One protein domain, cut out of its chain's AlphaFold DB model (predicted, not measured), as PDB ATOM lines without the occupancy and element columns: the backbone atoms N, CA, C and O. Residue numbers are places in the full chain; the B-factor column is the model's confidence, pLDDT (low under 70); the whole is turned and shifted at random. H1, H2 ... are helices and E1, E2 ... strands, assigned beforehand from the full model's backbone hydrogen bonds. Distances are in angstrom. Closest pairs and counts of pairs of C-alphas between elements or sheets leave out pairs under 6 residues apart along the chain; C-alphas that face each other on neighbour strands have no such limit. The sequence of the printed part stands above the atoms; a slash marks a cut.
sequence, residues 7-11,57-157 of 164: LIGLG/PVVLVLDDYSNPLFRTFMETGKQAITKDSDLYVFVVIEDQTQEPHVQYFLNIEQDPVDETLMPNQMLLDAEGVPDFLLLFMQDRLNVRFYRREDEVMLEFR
ATOM      1  N   LEU A   7      20.562  24.828 -45.909       91.81
ATOM      2  CA  LEU A   7      21.348  25.067 -44.698       91.81
ATOM      3  C   LEU A   7      22.473  24.040 -44.614       91.81
ATOM      4  O   LEU A   7      22.269  22.877 -44.953       91.81
ATOM      5  N   ILE A   8      23.650  24.460 -44.151       93.19
ATOM      6  CA  ILE A   8      24.768  23.551 -43.883       93.19
ATOM      7  C   ILE A   8      24.992  23.498 -42.375       93.19
ATOM      8  O   ILE A   8      25.196  24.528 -41.737       93.19
ATOM      9  N   GLY A   9      24.965  22.297 -41.809       94.62
ATOM     10  CA  GLY A   9      25.301  22.021 -40.420       94.62
ATOM     11  C   GLY A   9      26.578  21.194 -40.304       94.62
ATOM     12  O   GLY A   9      26.846  20.315 -41.119       94.62
ATOM     13  N   LEU A  10      27.358  21.471 -39.266       96.31
ATOM     14  CA  LEU A  10      28.563  20.739 -38.890       96.31
ATOM     15  C   LEU A  10      28.242  19.871 -37.689       96.31
ATOM     16  O   LEU A  10      27.953  20.380 -36.606       96.31
ATOM     17  N   GLY A  11      28.226  18.568 -37.919       96.75
ATOM     18  CA  GLY A  11      27.700  17.589 -36.994       96.75
ATOM     19  C   GLY A  11      28.763  16.668 -36.429       96.75
ATOM     20  O   GLY A  11      29.725  16.304 -37.101       96.75
ATOM     21  N   PRO A  57      23.021  13.694 -31.966       90.38
ATOM     22  CA  PRO A  57      24.245  14.343 -32.409       90.38
ATOM     23  C   PRO A  57      24.161  15.855 -32.187       90.38
ATOM     24  O   PRO A  57      23.088  16.460 -32.245       90.38
ATOM     25  N   VAL A  58      25.309  16.486 -31.963       93.00
ATOM     26  CA  VAL A  58      25.395  17.946 -31.883       93.00
ATOM     27  C   VAL A  58      25.617  18.486 -33.286       93.00
ATOM     28  O   VAL A  58      26.495  18.001 -33.994       93.00
ATOM     29  N   VAL A  59      24.833  19.494 -33.679       93.88
ATOM     30  CA  VAL A  59      24.936  20.151 -34.986       93.88
ATOM     31  C   VAL A  59      25.089  21.655 -34.793       93.88
ATOM     32  O   VAL A  59      24.264  22.296 -34.143       93.88
ATOM     33  N   LEU A  60      26.141  22.219 -35.381       90.94
ATOM     34  CA  LEU A  60      26.377  23.656 -35.468       90.94
ATOM     35  C   LEU A  60      25.980  24.144 -36.863       90.94
ATOM     36  O   LEU A  60      26.596  23.753 -37.851       90.94
ATOM     37  N   VAL A  61      24.953  24.986 -36.951       90.19
ATOM     38  CA  VAL A  61      24.496  25.561 -38.226       90.19
ATOM     39  C   VAL A  61      25.469  26.649 -38.684       90.19
ATOM     40  O   VAL A  61      25.891  27.489 -37.890       90.19
ATOM     41  N   LEU A  62      25.852  26.620 -39.961       86.75
ATOM     42  CA  LEU A  62      26.679  27.645 -40.589       86.75
ATOM     43  C   LEU A  62      25.803  28.789 -41.104       86.75
ATOM     44  O   LEU A  62      25.142  28.637 -42.126       86.75
ATOM     45  N   ASP A  63      25.867  29.940 -40.438       73.81
ATOM     46  CA  ASP A  63      25.052  31.108 -40.798       73.81
ATOM     47  C   ASP A  63      25.505  31.815 -42.099       73.81
ATOM     48  O   ASP A  63      24.676  32.421 -42.765       73.81
ATOM     49  N   ASP A  64      26.788  31.711 -42.486       74.94
ATOM     50  CA  ASP A  64      27.388  32.436 -43.636       74.94
ATOM     51  C   ASP A  64      28.291  31.549 -44.529       74.94
ATOM     52  O   ASP A  64      29.183  32.041 -45.224       74.94
ATOM     53  N   TYR A  65      28.154  30.218 -44.458       78.06
ATOM     54  CA  TYR A  65      29.071  29.264 -45.118       78.06
ATOM     55  C   TYR A  65      30.564  29.586 -44.903       78.06
ATOM     56  O   TYR A  65      31.386  29.467 -45.811       78.06
ATOM     57  N   SER A  66      30.923  30.019 -43.690       75.25
ATOM     58  CA  SER A  66      32.286  30.435 -43.347       75.25
ATOM     59  C   SER A  66      33.308  29.342 -43.681       75.25
ATOM     60  O   SER A  66      33.429  28.344 -42.963       75.25
ATOM     61  N   ASN A  67      34.068  29.545 -44.764       78.56
ATOM     62  CA  ASN A  67      35.091  28.601 -45.214       78.56
ATOM     63  C   ASN A  67      36.130  28.283 -44.119       78.56
ATOM     64  O   ASN A  67      36.420  27.098 -43.936       78.56
ATOM     65  N   PRO A  68      36.647  29.257 -43.338       87.88
ATOM     66  CA  PRO A  68      37.616  28.947 -42.289       87.88
ATOM     67  C   PRO A  68      37.039  28.061 -41.180       87.88
ATOM     68  O   PRO A  68      37.723  27.152 -40.710       87.88
ATOM     69  N   LEU A  69      35.786  28.298 -40.772       90.25
ATOM     70  CA  LEU A  69      35.128  27.496 -39.737       90.25
ATOM     71  C   LEU A  69      34.868  26.072 -40.229       90.25
ATOM     72  O   LEU A  69      35.220  25.117 -39.537       90.25
ATOM     73  N   PHE A  70      34.322  25.943 -41.442       92.56
ATOM     74  CA  PHE A  70      34.114  24.661 -42.109       92.56
ATOM     75  C   PHE A  70      35.423  23.873 -42.205       92.56
ATOM     76  O   PHE A  70      35.509  22.746 -41.725       92.56
ATOM     77  N   ARG A  71      36.485  24.493 -42.729       91.94
ATOM     78  CA  ARG A  71      37.800  23.861 -42.848       91.94
ATOM     79  C   ARG A  71      38.366  23.421 -41.503       91.94
ATOM     80  O   ARG A  71      38.780  22.274 -41.363       91.94
ATOM     81  N   THR A  72      38.333  24.303 -40.505       92.81
ATOM     82  CA  THR A  72      38.823  23.996 -39.154       92.81
ATOM     83  C   THR A  72      38.085  22.808 -38.546       92.81
ATOM     84  O   THR A  72      38.708  21.941 -37.928       92.81
ATOM     85  N   PHE A  73      36.765  22.755 -38.723       95.06
ATOM     86  CA  PHE A  73      35.935  21.665 -38.228       95.06
ATOM     87  C   PHE A  73      36.291  20.342 -38.899       95.06
ATOM     88  O   PHE A  73      36.567  19.364 -38.211       95.06
ATOM     89  N   MET A  74      36.362  20.335 -40.228       94.19
ATOM     90  CA  MET A  74      36.664  19.144 -41.012       94.19
ATOM     91  C   MET A  74      38.071  18.607 -40.701       94.19
ATOM     92  O   MET A  74      38.219  17.437 -40.351       94.19
ATOM     93  N   GLU A  75      39.107  19.454 -40.722       93.50
ATOM     94  CA  GLU A  75      40.483  19.042 -40.397       93.50
ATOM     95  C   GLU A  75      40.598  18.507 -38.956       93.50
ATOM     96  O   GLU A  75      41.271  17.500 -38.716       93.50
ATOM     97  N   THR A  76      39.899  19.133 -37.997       94.94
ATOM     98  CA  THR A  76      39.825  18.629 -36.614       94.94
ATOM     99  C   THR A  76      39.098  17.282 -36.563       94.94
ATOM    100  O   THR A  76      39.560  16.365 -35.887       94.94
ATOM    101  N   GLY A  77      38.001  17.141 -37.309       95.12
ATOM    102  CA  GLY A  77      37.200  15.923 -37.405       95.12
ATOM    103  C   GLY A  77      38.010  14.733 -37.894       95.12
ATOM    104  O   GLY A  77      38.077  13.724 -37.198       95.12
ATOM    105  N   LYS A  78      38.727  14.882 -39.014       93.56
ATOM    106  CA  LYS A  78      39.622  13.843 -39.555       93.56
ATOM    107  C   LYS A  78      40.662  13.372 -38.536       93.56
ATOM    108  O   LYS A  78      40.912  12.178 -38.379       93.56
ATOM    109  N   GLN A  79      41.266  14.304 -37.802       92.25
ATOM    110  CA  GLN A  79      42.226  13.951 -36.752       92.25
ATOM    111  C   GLN A  79      41.574  13.310 -35.523       92.25
ATOM    112  O   GLN A  79      42.254  12.608 -34.778       92.25
ATOM    113  N   ALA A  80      40.302  13.589 -35.253       93.69
ATOM    114  CA  ALA A  80      39.605  13.074 -34.085       93.69
ATOM    115  C   ALA A  80      39.078  11.652 -34.314       93.69
ATOM    116  O   ALA A  80      39.303  10.791 -33.464       93.69
ATOM    117  N   ILE A  81      38.476  11.374 -35.475       94.12
ATOM    118  CA  ILE A  81      37.933  10.041 -35.799       94.12
ATOM    119  C   ILE A  81      39.022   8.962 -35.846       94.12
ATOM    120  O   ILE A  81      38.752   7.803 -35.566       94.12
ATOM    121  N   THR A  82      40.274   9.332 -36.135       90.12
ATOM    122  CA  THR A  82      41.424   8.407 -36.094       90.12
ATOM    123  C   THR A  82      41.875   8.063 -34.672       90.12
ATOM    124  O   THR A  82      42.525   7.041 -34.460       90.12
ATOM    125  N   LYS A  83      41.545   8.901 -33.682       90.25
ATOM    126  CA  LYS A  83      41.908   8.698 -32.270       90.25
ATOM    127  C   LYS A  83      40.804   8.019 -31.464       90.25
ATOM    128  O   LYS A  83      41.104   7.428 -30.426       90.25
ATOM    129  N   ASP A  84      39.553   8.164 -31.886       91.94
ATOM    130  CA  ASP A  84      38.379   7.700 -31.152       91.94
ATOM    131  C   ASP A  84      37.387   7.058 -32.130       91.94
ATOM    132  O   ASP A  84      36.682   7.751 -32.856       91.94
ATOM    133  N   SER A  85      37.360   5.722 -32.172       90.12
ATOM    134  CA  SER A  85      36.494   4.952 -33.079       90.12
ATOM    135  C   SER A  85      35.007   5.088 -32.760       90.12
ATOM    136  O   SER A  85      34.173   4.732 -33.583       90.12
ATOM    137  N   ASP A  86      34.679   5.567 -31.559       93.06
ATOM    138  CA  ASP A  86      33.302   5.805 -31.144       93.06
ATOM    139  C   ASP A  86      32.801   7.194 -31.576       93.06
ATOM    140  O   ASP A  86      31.646   7.521 -31.307       93.06
ATOM    141  N   LEU A  87      33.653   8.029 -32.187       96.19
ATOM    142  CA  LEU A  87      33.299   9.336 -32.739       96.19
ATOM    143  C   LEU A  87      32.956   9.208 -34.224       96.19
ATOM    144  O   LEU A  87      33.739   8.668 -35.001       96.19
ATOM    145  N   TYR A  88      31.856   9.826 -34.638       95.56
ATOM    146  CA  TYR A  88      31.599  10.131 -36.042       95.56
ATOM    147  C   TYR A  88      31.402  11.638 -36.213       95.56
ATOM    148  O   TYR A  88      30.826  12.316 -35.359       95.56
ATOM    149  N   VAL A  89      31.917  12.174 -37.318       97.25
ATOM    150  CA  VAL A  89      31.857  13.598 -37.665       97.25
ATOM    151  C   VAL A  89      31.274  13.703 -39.063       97.25
ATOM    152  O   VAL A  89      31.638  12.922 -39.936       97.25
ATOM    153  N   PHE A  90      30.365  14.645 -39.275       97.00
ATOM    154  CA  PHE A  90      29.606  14.747 -40.510       97.00
ATOM    155  C   PHE A  90      29.258  16.189 -40.868       97.00
ATOM    156  O   PHE A  90      29.298  17.099 -40.041       97.00
ATOM    157  N   VAL A  91      28.878  16.389 -42.121       96.25
ATOM    158  CA  VAL A  91      28.231  17.604 -42.607       96.25
ATOM    159  C   VAL A  91      26.795  17.241 -42.954       96.25
ATOM    160  O   VAL A  91      26.564  16.259 -43.652       96.25
ATOM    161  N   VAL A  92      25.834  18.019 -42.466       95.50
ATOM    162  CA  VAL A  92      24.429  17.896 -42.863       95.50
ATOM    163  C   VAL A  92      24.069  19.037 -43.803       95.50
ATOM    164  O   VAL A  92      24.379  20.194 -43.530       95.50
ATOM    165  N   ILE A  93      23.420  18.716 -44.914       94.19
ATOM    166  CA  ILE A  93      22.824  19.693 -45.822       94.19
ATOM    167  C   ILE A  93      21.313  19.531 -45.717       94.19
ATOM    168  O   ILE A  93      20.791  18.450 -45.988       94.19
ATOM    169  N   GLU A  94      20.610  20.585 -45.325       93.88
ATOM    170  CA  GLU A  94      19.154  20.575 -45.191       93.88
ATOM    171  C   GLU A  94      18.504  21.404 -46.301       93.88
ATOM    172  O   GLU A  94      18.744  22.608 -46.405       93.88
ATOM    173  N   ASP A  95      17.667  20.766 -47.121       92.12
ATOM    174  CA  ASP A  95      16.869  21.423 -48.160       92.12
ATOM    175  C   ASP A  95      15.637  22.107 -47.547       92.12
ATOM    176  O   ASP A  95      14.702  21.455 -47.073       92.12
ATOM    177  N   GLN A  96      15.634  23.443 -47.586       89.81
ATOM    178  CA  GLN A  96      14.572  24.291 -47.039       89.81
ATOM    179  C   GLN A  96      13.364  24.444 -47.980       89.81
ATOM    180  O   GLN A  96      12.396  25.120 -47.627       89.81
ATOM    181  N   THR A  97      13.399  23.875 -49.190       86.00
ATOM    182  CA  THR A  97      12.348  24.084 -50.206       86.00
ATOM    183  C   THR A  97      11.126  23.190 -50.054       86.00
ATOM    184  O   THR A  97      10.089  23.479 -50.655       86.00
ATOM    185  N   GLN A  98      11.224  22.116 -49.270       79.44
ATOM    186  CA  GLN A  98      10.165  21.120 -49.095       79.44
ATOM    187  C   GLN A  98       9.843  20.927 -47.611       79.44
ATOM    188  O   GLN A  98      10.714  21.087 -46.761       79.44
ATOM    189  N   GLU A  99       8.593  20.564 -47.307       86.62
ATOM    190  CA  GLU A  99       8.153  20.130 -45.976       86.62
ATOM    191  C   GLU A  99       7.625  18.678 -46.059       86.62
ATOM    192  O   GLU A  99       6.697  18.423 -46.836       86.62
ATOM    193  N   PRO A 100       8.172  17.720 -45.280       87.31
ATOM    194  CA  PRO A 100       9.271  17.892 -44.328       87.31
ATOM    195  C   PRO A 100      10.601  18.205 -45.029       87.31
ATOM    196  O   PRO A 100      10.839  17.747 -46.148       87.31
ATOM    197  N   HIS A 101      11.454  18.978 -44.356       90.50
ATOM    198  CA  HIS A 101      12.803  19.262 -44.840       90.50
ATOM    199  C   HIS A 101      13.581  17.961 -45.030       90.50
ATOM    200  O   HIS A 101      13.483  17.037 -44.217       90.50
ATOM    201  N   VAL A 102      14.345  17.893 -46.117       92.62
ATOM    202  CA  VAL A 102      15.166  16.726 -46.445       92.62
ATOM    203  C   VAL A 102      16.596  17.003 -46.010       92.62
ATOM    204  O   VAL A 102      17.156  18.043 -46.352       92.62
ATOM    205  N   GLN A 103      17.181  16.070 -45.264       94.19
ATOM    206  CA  GLN A 103      18.555  16.152 -44.780       94.19
ATOM    207  C   GLN A 103      19.438  15.142 -45.511       94.19
ATOM    208  O   GLN A 103      19.072  13.975 -45.657       94.19
ATOM    209  N   TYR A 104      20.609  15.600 -45.933       95.19
ATOM    210  CA  TYR A 104      21.645  14.802 -46.579       95.19
ATOM    211  C   TYR A 104      22.898  14.830 -45.713       95.19
ATOM    212  O   TYR A 104      23.286  15.899 -45.243       95.19
ATOM    213  N   PHE A 105      23.527  13.677 -45.505       95.44
ATOM    214  CA  PHE A 105      24.663  13.527 -44.600       95.44
ATOM    215  C   PHE A 105      25.922  13.169 -45.386       95.44
ATOM    216  O   PHE A 105      25.892  12.311 -46.259       95.44
ATOM    217  N   LEU A 106      27.017  13.848 -45.063       95.50
ATOM    218  CA  LEU A 106      28.363  13.573 -45.554       95.50
ATOM    219  C   LEU A 106      29.225  13.219 -44.346       95.50
ATOM    220  O   LEU A 106      29.620  14.120 -43.602       95.50
ATOM    221  N   ASN A 107      29.483  11.937 -44.114       95.31
ATOM    222  CA  ASN A 107      30.278  11.489 -42.972       95.31
ATOM    223  C   ASN A 107      31.765  11.518 -43.324       95.31
ATOM    224  O   ASN A 107      32.149  11.087 -44.405       95.31
ATOM    225  N   ILE A 108      32.611  12.009 -42.419       95.12
ATOM    226  CA  ILE A 108      34.066  11.918 -42.572       95.12
ATOM    227  C   ILE A 108      34.490  10.486 -42.266       95.12
ATOM    228  O   ILE A 108      34.241   9.989 -41.167       95.12
ATOM    229  N   GLU A 109      35.177   9.858 -43.211       93.56
ATOM    230  CA  GLU A 109      35.724   8.518 -43.046       93.56
ATOM    231  C   GLU A 109      37.200   8.554 -42.650       93.56
ATOM    232  O   GLU A 109      37.930   9.520 -42.901       93.56
ATOM    233  N   GLN A 110      37.638   7.490 -41.976       89.94
ATOM    234  CA  GLN A 110      39.053   7.296 -41.682       89.94
ATOM    235  C   GLN A 110      39.818   7.013 -42.978       89.94
ATOM    236  O   GLN A 110      39.306   6.348 -43.875       89.94
ATOM    237  N   ASP A 111      41.066   7.479 -43.050       86.25
ATOM    238  CA  ASP A 111      41.953   7.119 -44.157       86.25
ATOM    239  C   ASP A 111      42.134   5.578 -44.198       86.25
ATOM    240  O   ASP A 111      42.242   4.950 -43.135       86.25
ATOM    241  N   PRO A 112      42.193   4.953 -45.391       83.94
ATOM    242  CA  PRO A 112      42.452   3.520 -45.518       83.94
ATOM    243  C   PRO A 112      43.752   3.105 -44.813       83.94
ATOM    244  O   PRO A 112      44.726   3.848 -44.818       83.94
ATOM    245  N   VAL A 113      43.804   1.891 -44.251       77.06
ATOM    246  CA  VAL A 113      44.925   1.409 -43.405       77.06
ATOM    247  C   VAL A 113      46.306   1.535 -44.070       77.06
ATOM    248  O   VAL A 113      47.297   1.773 -43.380       77.06
ATOM    249  N   ASP A 114      46.370   1.410 -45.395       81.19
ATOM    250  CA  ASP A 114      47.613   1.455 -46.175       81.19
ATOM    251  C   ASP A 114      47.871   2.816 -46.841       81.19
ATOM    252  O   ASP A 114      48.823   2.972 -47.612       81.19
ATOM    253  N   GLU A 115      47.044   3.819 -46.547       79.19
ATOM    254  CA  GLU A 115      47.128   5.145 -47.141       79.19
ATOM    255  C   GLU A 115      47.102   6.241 -46.073       79.19
ATOM    256  O   GLU A 115      46.515   6.133 -45.003       79.19
ATOM    257  N   THR A 116      47.778   7.349 -46.352       79.31
ATOM    258  CA  THR A 116      47.617   8.573 -45.568       79.31
ATOM    259  C   THR A 116      47.334   9.676 -46.556       79.31
ATOM    260  O   THR A 116      48.216  10.085 -47.318       79.31
ATOM    261  N   LEU A 117      46.080  10.117 -46.580       84.56
ATOM    262  CA  LEU A 117      45.668  11.206 -47.445       84.56
ATOM    263  C   LEU A 117      46.347  12.495 -46.981       84.56
ATOM    264  O   LEU A 117      46.664  12.673 -45.798       84.56
ATOM    265  N   MET A 118      46.556  13.426 -47.912       84.12
ATOM    266  CA  MET A 118      47.131  14.721 -47.558       84.12
ATOM    267  C   MET A 118      46.257  15.437 -46.511       84.12
ATOM    268  O   MET A 118      45.053  15.180 -46.428       84.12
ATOM    269  N   PRO A 119      46.813  16.360 -45.703       80.31
ATOM    270  CA  PRO A 119      46.039  17.055 -44.672       80.31
ATOM    271  C   PRO A 119      44.813  17.812 -45.203       80.31
ATOM    272  O   PRO A 119      43.828  17.952 -44.489       80.31
ATOM    273  N   ASN A 120      44.868  18.281 -46.453       86.12
ATOM    274  CA  ASN A 120      43.777  18.986 -47.126       86.12
ATOM    275  C   ASN A 120      42.780  18.050 -47.833       86.12
ATOM    276  O   ASN A 120      41.829  18.556 -48.425       86.12
ATOM    277  N   GLN A 121      43.007  16.735 -47.810       90.88
ATOM    278  CA  GLN A 121      42.187  15.717 -48.465       90.88
ATOM    279  C   GLN A 121      41.483  14.839 -47.437       90.88
ATOM    280  O   GLN A 121      42.039  14.513 -46.384       90.88
ATOM    281  N   MET A 122      40.255  14.444 -47.746       92.62
ATOM    282  CA  MET A 122      39.389  13.714 -46.829       92.62
ATOM    283  C   MET A 122      38.526  12.735 -47.605       92.62
ATOM    284  O   MET A 122      38.009  13.085 -48.668       92.62
ATOM    285  N   LEU A 123      38.365  11.543 -47.046       93.69
ATOM    286  CA  LEU A 123      37.395  10.572 -47.512       93.69
ATOM    287  C   LEU A 123      36.036  10.883 -46.887       93.69
ATOM    288  O   LEU A 123      35.969  11.218 -45.699       93.69
ATOM    289  N   LEU A 124      34.980  10.817 -47.689       94.38
ATOM    290  CA  LEU A 124      33.616  11.034 -47.246       94.38
ATOM    291  C   LEU A 124      32.715   9.887 -47.698       94.38
ATOM    292  O   LEU A 124      32.644   9.578 -48.891       94.38
ATOM    293  N   ASP A 125      31.923   9.379 -46.762       93.62
ATOM    294  CA  ASP A 125      30.714   8.642 -47.092       93.62
ATOM    295  C   ASP A 125      29.621   9.655 -47.448       93.62
ATOM    296  O   ASP A 125      29.211  10.493 -46.638       93.62
ATOM    297  N   ALA A 126      29.202   9.595 -48.708       92.12
ATOM    298  CA  ALA A 126      28.212  10.468 -49.321       92.12
ATOM    299  C   ALA A 126      27.031   9.663 -49.889       92.12
ATOM    300  O   ALA A 126      26.418  10.077 -50.882       92.12
ATOM    301  N   GLU A 127      26.735   8.488 -49.322       90.94
ATOM    302  CA  GLU A 127      25.614   7.667 -49.773       90.94
ATOM    303  C   GLU A 127      24.299   8.470 -49.750       90.94
ATOM    304  O   GLU A 127      23.936   9.127 -48.776       90.94
ATOM    305  N   GLY A 128      23.573   8.451 -50.871       89.88
ATOM    306  CA  GLY A 128      22.306   9.171 -51.006       89.88
ATOM    307  C   GLY A 128      22.426  10.690 -51.186       89.88
ATOM    308  O   GLY A 128      21.393  11.345 -51.319       89.88
ATOM    309  N   VAL A 129      23.639  11.256 -51.253       92.81
ATOM    310  CA  VAL A 129      23.858  12.688 -51.522       92.81
ATOM    311  C   VAL A 129      23.860  12.952 -53.037       92.81
ATOM    312  O   VAL A 129      24.715  12.431 -53.756       92.81
ATOM    313  N   PRO A 130      22.932  13.770 -53.568       92.06
ATOM    314  CA  PRO A 130      22.920  14.120 -54.984       92.06
ATOM    315  C   PRO A 130      24.125  14.974 -55.401       92.06
ATOM    316  O   PRO A 130      24.494  15.923 -54.707       92.06
ATOM    317  N   ASP A 131      24.660  14.734 -56.603       91.38
ATOM    318  CA  ASP A 131      25.830  15.461 -57.123       91.38
ATOM    319  C   ASP A 131      25.632  16.993 -57.156       91.38
ATOM    320  O   ASP A 131      26.584  17.748 -56.961       91.38
ATOM    321  N   PHE A 132      24.403  17.485 -57.361       91.88
ATOM    322  CA  PHE A 132      24.134  18.929 -57.370       91.88
ATOM    323  C   PHE A 132      24.360  19.590 -56.000       91.88
ATOM    324  O   PHE A 132      24.723  20.765 -55.955       91.88
ATOM    325  N   LEU A 133      24.186  18.856 -54.893       92.25
ATOM    326  CA  LEU A 133      24.497  19.364 -53.555       92.25
ATOM    327  C   LEU A 133      26.004  19.442 -53.328       92.25
ATOM    328  O   LEU A 133      26.485  20.407 -52.737       92.25
ATOM    329  N   LEU A 134      26.754  18.469 -53.852       92.75
ATOM    330  CA  LEU A 134      28.215  18.519 -53.833       92.75
ATOM    331  C   LEU A 134      28.707  19.742 -54.613       92.75
ATOM    332  O   LEU A 134      29.522  20.501 -54.097       92.75
ATOM    333  N   LEU A 135      28.163  19.989 -55.812       91.25
ATOM    334  CA  LEU A 135      28.473  21.184 -56.608       91.25
ATOM    335  C   LEU A 135      28.162  22.476 -55.844       91.25
ATOM    336  O   LEU A 135      29.020  23.353 -55.765       91.25
ATOM    337  N   PHE A 136      26.986  22.560 -55.218       90.69
ATOM    338  CA  PHE A 136      26.612  23.685 -54.365       90.69
ATOM    339  C   PHE A 136      27.635  23.922 -53.240       90.69
ATOM    340  O   PHE A 136      28.083  25.051 -53.032       90.69
ATOM    341  N   MET A 137      28.065  22.864 -52.550       91.38
ATOM    342  CA  MET A 137      29.090  22.971 -51.515       91.38
ATOM    343  C   MET A 137      30.446  23.422 -52.069       91.38
ATOM    344  O   MET A 137      31.113  24.216 -51.411       91.38
ATOM    345  N   GLN A 138      30.866  22.979 -53.262       91.50
ATOM    346  CA  GLN A 138      32.116  23.471 -53.870       91.50
ATOM    347  C   GLN A 138      32.087  24.984 -54.066       91.50
ATOM    348  O   GLN A 138      33.073  25.657 -53.756       91.50
ATOM    349  N   ASP A 139      30.963  25.499 -54.562       87.12
ATOM    350  CA  ASP A 139      30.790  26.916 -54.873       87.12
ATOM    351  C   ASP A 139      30.766  27.779 -53.607       87.12
ATOM    352  O   ASP A 139      31.239  28.915 -53.624       87.12
ATOM    353  N   ARG A 140      30.241  27.246 -52.496       87.88
ATOM    354  CA  ARG A 140      30.100  27.984 -51.229       87.88
ATOM    355  C   ARG A 140      31.271  27.820 -50.270       87.88
ATOM    356  O   ARG A 140      31.593  28.756 -49.548       87.88
ATOM    357  N   LEU A 141      31.917  26.658 -50.260       88.50
ATOM    358  CA  LEU A 141      32.893  26.283 -49.234       88.50
ATOM    359  C   LEU A 141      34.327  26.180 -49.759       88.50
ATOM    360  O   LEU A 141      35.183  25.696 -49.028       88.50
ATOM    361  N   ASN A 142      34.622  26.648 -50.979       87.25
ATOM    362  CA  ASN A 142      35.965  26.622 -51.586       87.25
ATOM    363  C   ASN A 142      36.647  25.240 -51.480       87.25
ATOM    364  O   ASN A 142      37.826  25.102 -51.140       87.25
ATOM    365  N   VAL A 143      35.866  24.201 -51.762       91.50
ATOM    366  CA  VAL A 143      36.320  22.811 -51.803       91.50
ATOM    367  C   VAL A 143      36.201  22.244 -53.210       91.50
ATOM    368  O   VAL A 143      35.651  22.860 -54.132       91.50
ATOM    369  N   ARG A 144      36.761  21.059 -53.394       92.94
ATOM    370  CA  ARG A 144      36.568  20.222 -54.567       92.94
ATOM    371  C   ARG A 144      36.110  18.849 -54.103       92.94
ATOM    372  O   ARG A 144      36.769  18.249 -53.264       92.94
ATOM    373  N   PHE A 145      35.028  18.355 -54.687       93.12
ATOM    374  CA  PHE A 145      34.639  16.959 -54.601       93.12
ATOM    375  C   PHE A 145      35.071  16.235 -55.871       93.12
ATOM    376  O   PHE A 145      35.019  16.779 -56.979       93.12
ATOM    377  N   TYR A 146      35.514  15.000 -55.719       90.56
ATOM    378  CA  TYR A 146      35.776  14.099 -56.832       90.56
ATOM    379  C   TYR A 146      35.593  12.660 -56.369       90.56
ATOM    380  O   TYR A 146      35.634  12.377 -55.178       90.56
ATOM    381  N   ARG A 147      35.375  11.749 -57.315       86.81
ATOM    382  CA  ARG A 147      35.261  10.323 -57.010       86.81
ATOM    383  C   ARG A 147      36.596   9.636 -57.253       86.81
ATOM    384  O   ARG A 147      37.236   9.887 -58.280       86.81
ATOM    385  N   ARG A 148      37.005   8.780 -56.322       81.56
ATOM    386  CA  ARG A 148      38.103   7.831 -56.492       81.56
ATOM    387  C   ARG A 148      37.500   6.444 -56.318       81.56
ATOM    388  O   ARG A 148      37.094   6.098 -55.221       81.56
ATOM    389  N   GLU A 149      37.416   5.692 -57.412       80.56
ATOM    390  CA  GLU A 149      36.657   4.433 -57.441       80.56
ATOM    391  C   GLU A 149      35.197   4.685 -57.020       80.56
ATOM    392  O   GLU A 149      34.530   5.498 -57.670       80.56
ATOM    393  N   ASP A 150      34.723   4.050 -55.949       76.25
ATOM    394  CA  ASP A 150      33.368   4.229 -55.414       76.25
ATOM    395  C   ASP A 150      33.295   5.260 -54.271       76.25
ATOM    396  O   ASP A 150      32.206   5.582 -53.794       76.25
ATOM    397  N   GLU A 151      34.430   5.836 -53.868       83.50
ATOM    398  CA  GLU A 151      34.524   6.743 -52.727       83.50
ATOM    399  C   GLU A 151      34.425   8.217 -53.145       83.50
ATOM    400  O   GLU A 151      34.954   8.637 -54.187       83.50
ATOM    401  N   VAL A 152      33.773   9.039 -52.315       91.50
ATOM    402  CA  VAL A 152      33.739  10.493 -52.500       91.50
ATOM    403  C   VAL A 152      34.874  11.127 -51.710       91.50
ATOM    404  O   VAL A 152      34.984  10.999 -50.498       91.50
ATOM    405  N   MET A 153      35.717  11.864 -52.417       93.31
ATOM    406  CA  MET A 153      36.825  12.614 -51.850       93.31
ATOM    407  C   MET A 153      36.461  14.091 -51.778       93.31
ATOM    408  O   MET A 153      35.923  14.643 -52.740       93.31
ATOM    409  N   LEU A 154      36.821  14.741 -50.675       94.50
ATOM    410  CA  LEU A 154      36.833  16.194 -50.531       94.50
ATOM    411  C   LEU A 154      38.272  16.696 -50.434       94.50
ATOM    412  O   LEU A 154      39.097  16.142 -49.710       94.50
ATOM    413  N   GLU A 155      38.557  17.791 -51.127       93.38
ATOM    414  CA  GLU A 155      39.820  18.513 -51.052       93.38
ATOM    415  C   GLU A 155      39.580  20.006 -50.800       93.38
ATOM    416  O   GLU A 155      38.834  20.666 -51.530       93.38
ATOM    417  N   PHE A 156      40.251  20.567 -49.793       90.75
ATOM    418  CA  PHE A 156      40.327  22.017 -49.620       90.75
ATOM    419  C   PHE A 156      41.233  22.617 -50.688       90.75
ATOM    420  O   PHE A 156      42.404  22.237 -50.799       90.75
ATOM    421  N   ARG A 157      40.713  23.592 -51.444       82.69
ATOM    422  CA  ARG A 157      41.529  24.316 -52.421       82.69
ATOM    423  C   ARG A 157      42.612  25.086 -51.670       82.69
ATOM    424  O   ARG A 157      42.312  25.883 -50.779       82.69
TER     425      ARG A 157
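What this domain is: This is residues 7 to 11 and 57 to 157 of the 164 residues of an uncharacterized protein of Effusibacillus lacus (UniProt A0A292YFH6). What shape do the atoms make? A strongly twisted sheet of seven strands curls round H2, and H1 and H2 cover the same face of it in two layers, H1 packing on E3 more than on any other strand and H2 on E6 more than on any other. The links from E3 to E4 and from E4 to E5 reach the two ends of the long axis. What builds it? The printed part has 106 residues with two named helices and seven named strands, mixed in class, along the chain E1 E2 H1 E3 E4 E5 H2 E6 E7; the sheet's order is E2 E1 E3 E4 E5 E7 E6, antiparallel throughout. How large is it? It is compact, with a radius of gyration of the C-alphas of 13.3 A, yet elongated, spanning 43 by 28 by 24 A.

How they stand to each other: How does the sheet begin? E1, residues 7 to 11, is the antiparallel neighbour of edge strand E2, residues 58 to 61, with N 10 and O 60 at 2.8 A, and of E3, residues 87 to 95, with N 9 and O 92 at 2.8 A. E2, H1 of residues 67 to 81, and E3 form a split strand-helix-strand unit, two strands running the same way with E1 between them, its crossover right-handed. How does it go on? E3, E4 of residues 102 to 109, and E5 of residues 121 to 125 form a meander, each strand the antiparallel neighbour of the one before, in two hairpins: N 93 and O 104 are 2.8 A apart, N 109 and O 123 2.9 A. E5, H2 of residues 131 to 141, and E6 of residues 143 to 148 form a second split, right-handed unit, with E7, residues 151 to 156, between the strands. E7 is the antiparallel neighbour of E5, with N 122 and O 154 at 2.8 A, and forms a hairpin with edge strand E6, with N 146 and O 153 at 3.0 A. Where are the helices? Both are on the sheet, on the same face; the closest C-alphas of H1 and E3 are those of Ile 81 and Leu 87, 5.6 A, and of H2 and E6 those of Gln 138 and Arg 144, 5.6 A. H1, with residues 67 to 70 alone, and H2 only just touch, only at their ends, with 3 pairs of C-alphas within 8 A, the closest those of Asn 67 and Leu 141, 5.1 A, at a steep tilt of 66 degrees, opposite ways. In H1 and H2 every O i to N i+4 pair is within hydrogen-bond range.

Where its parts are: Where does E1 begin? C-alpha 7 stands at (21.348, 25.067, -44.698). Which elements are longest? E3 measures 25.6 A from first to last C-alpha, E4 22.4 A and H1 21.0 A. Where does E7 end? C-alpha 156 stands at (40.327, 22.017, -49.620).

The domain as a whole: Is anything missing? Residues 12 to 56 are not printed, and C-alphas 11 and 57 are 6.6 A apart across this cut. Which link is long? That from E4 to E5, 11 residues. How sure is the model? The mean pLDDT of the printed part is 89.9, and no printed residue is under 70.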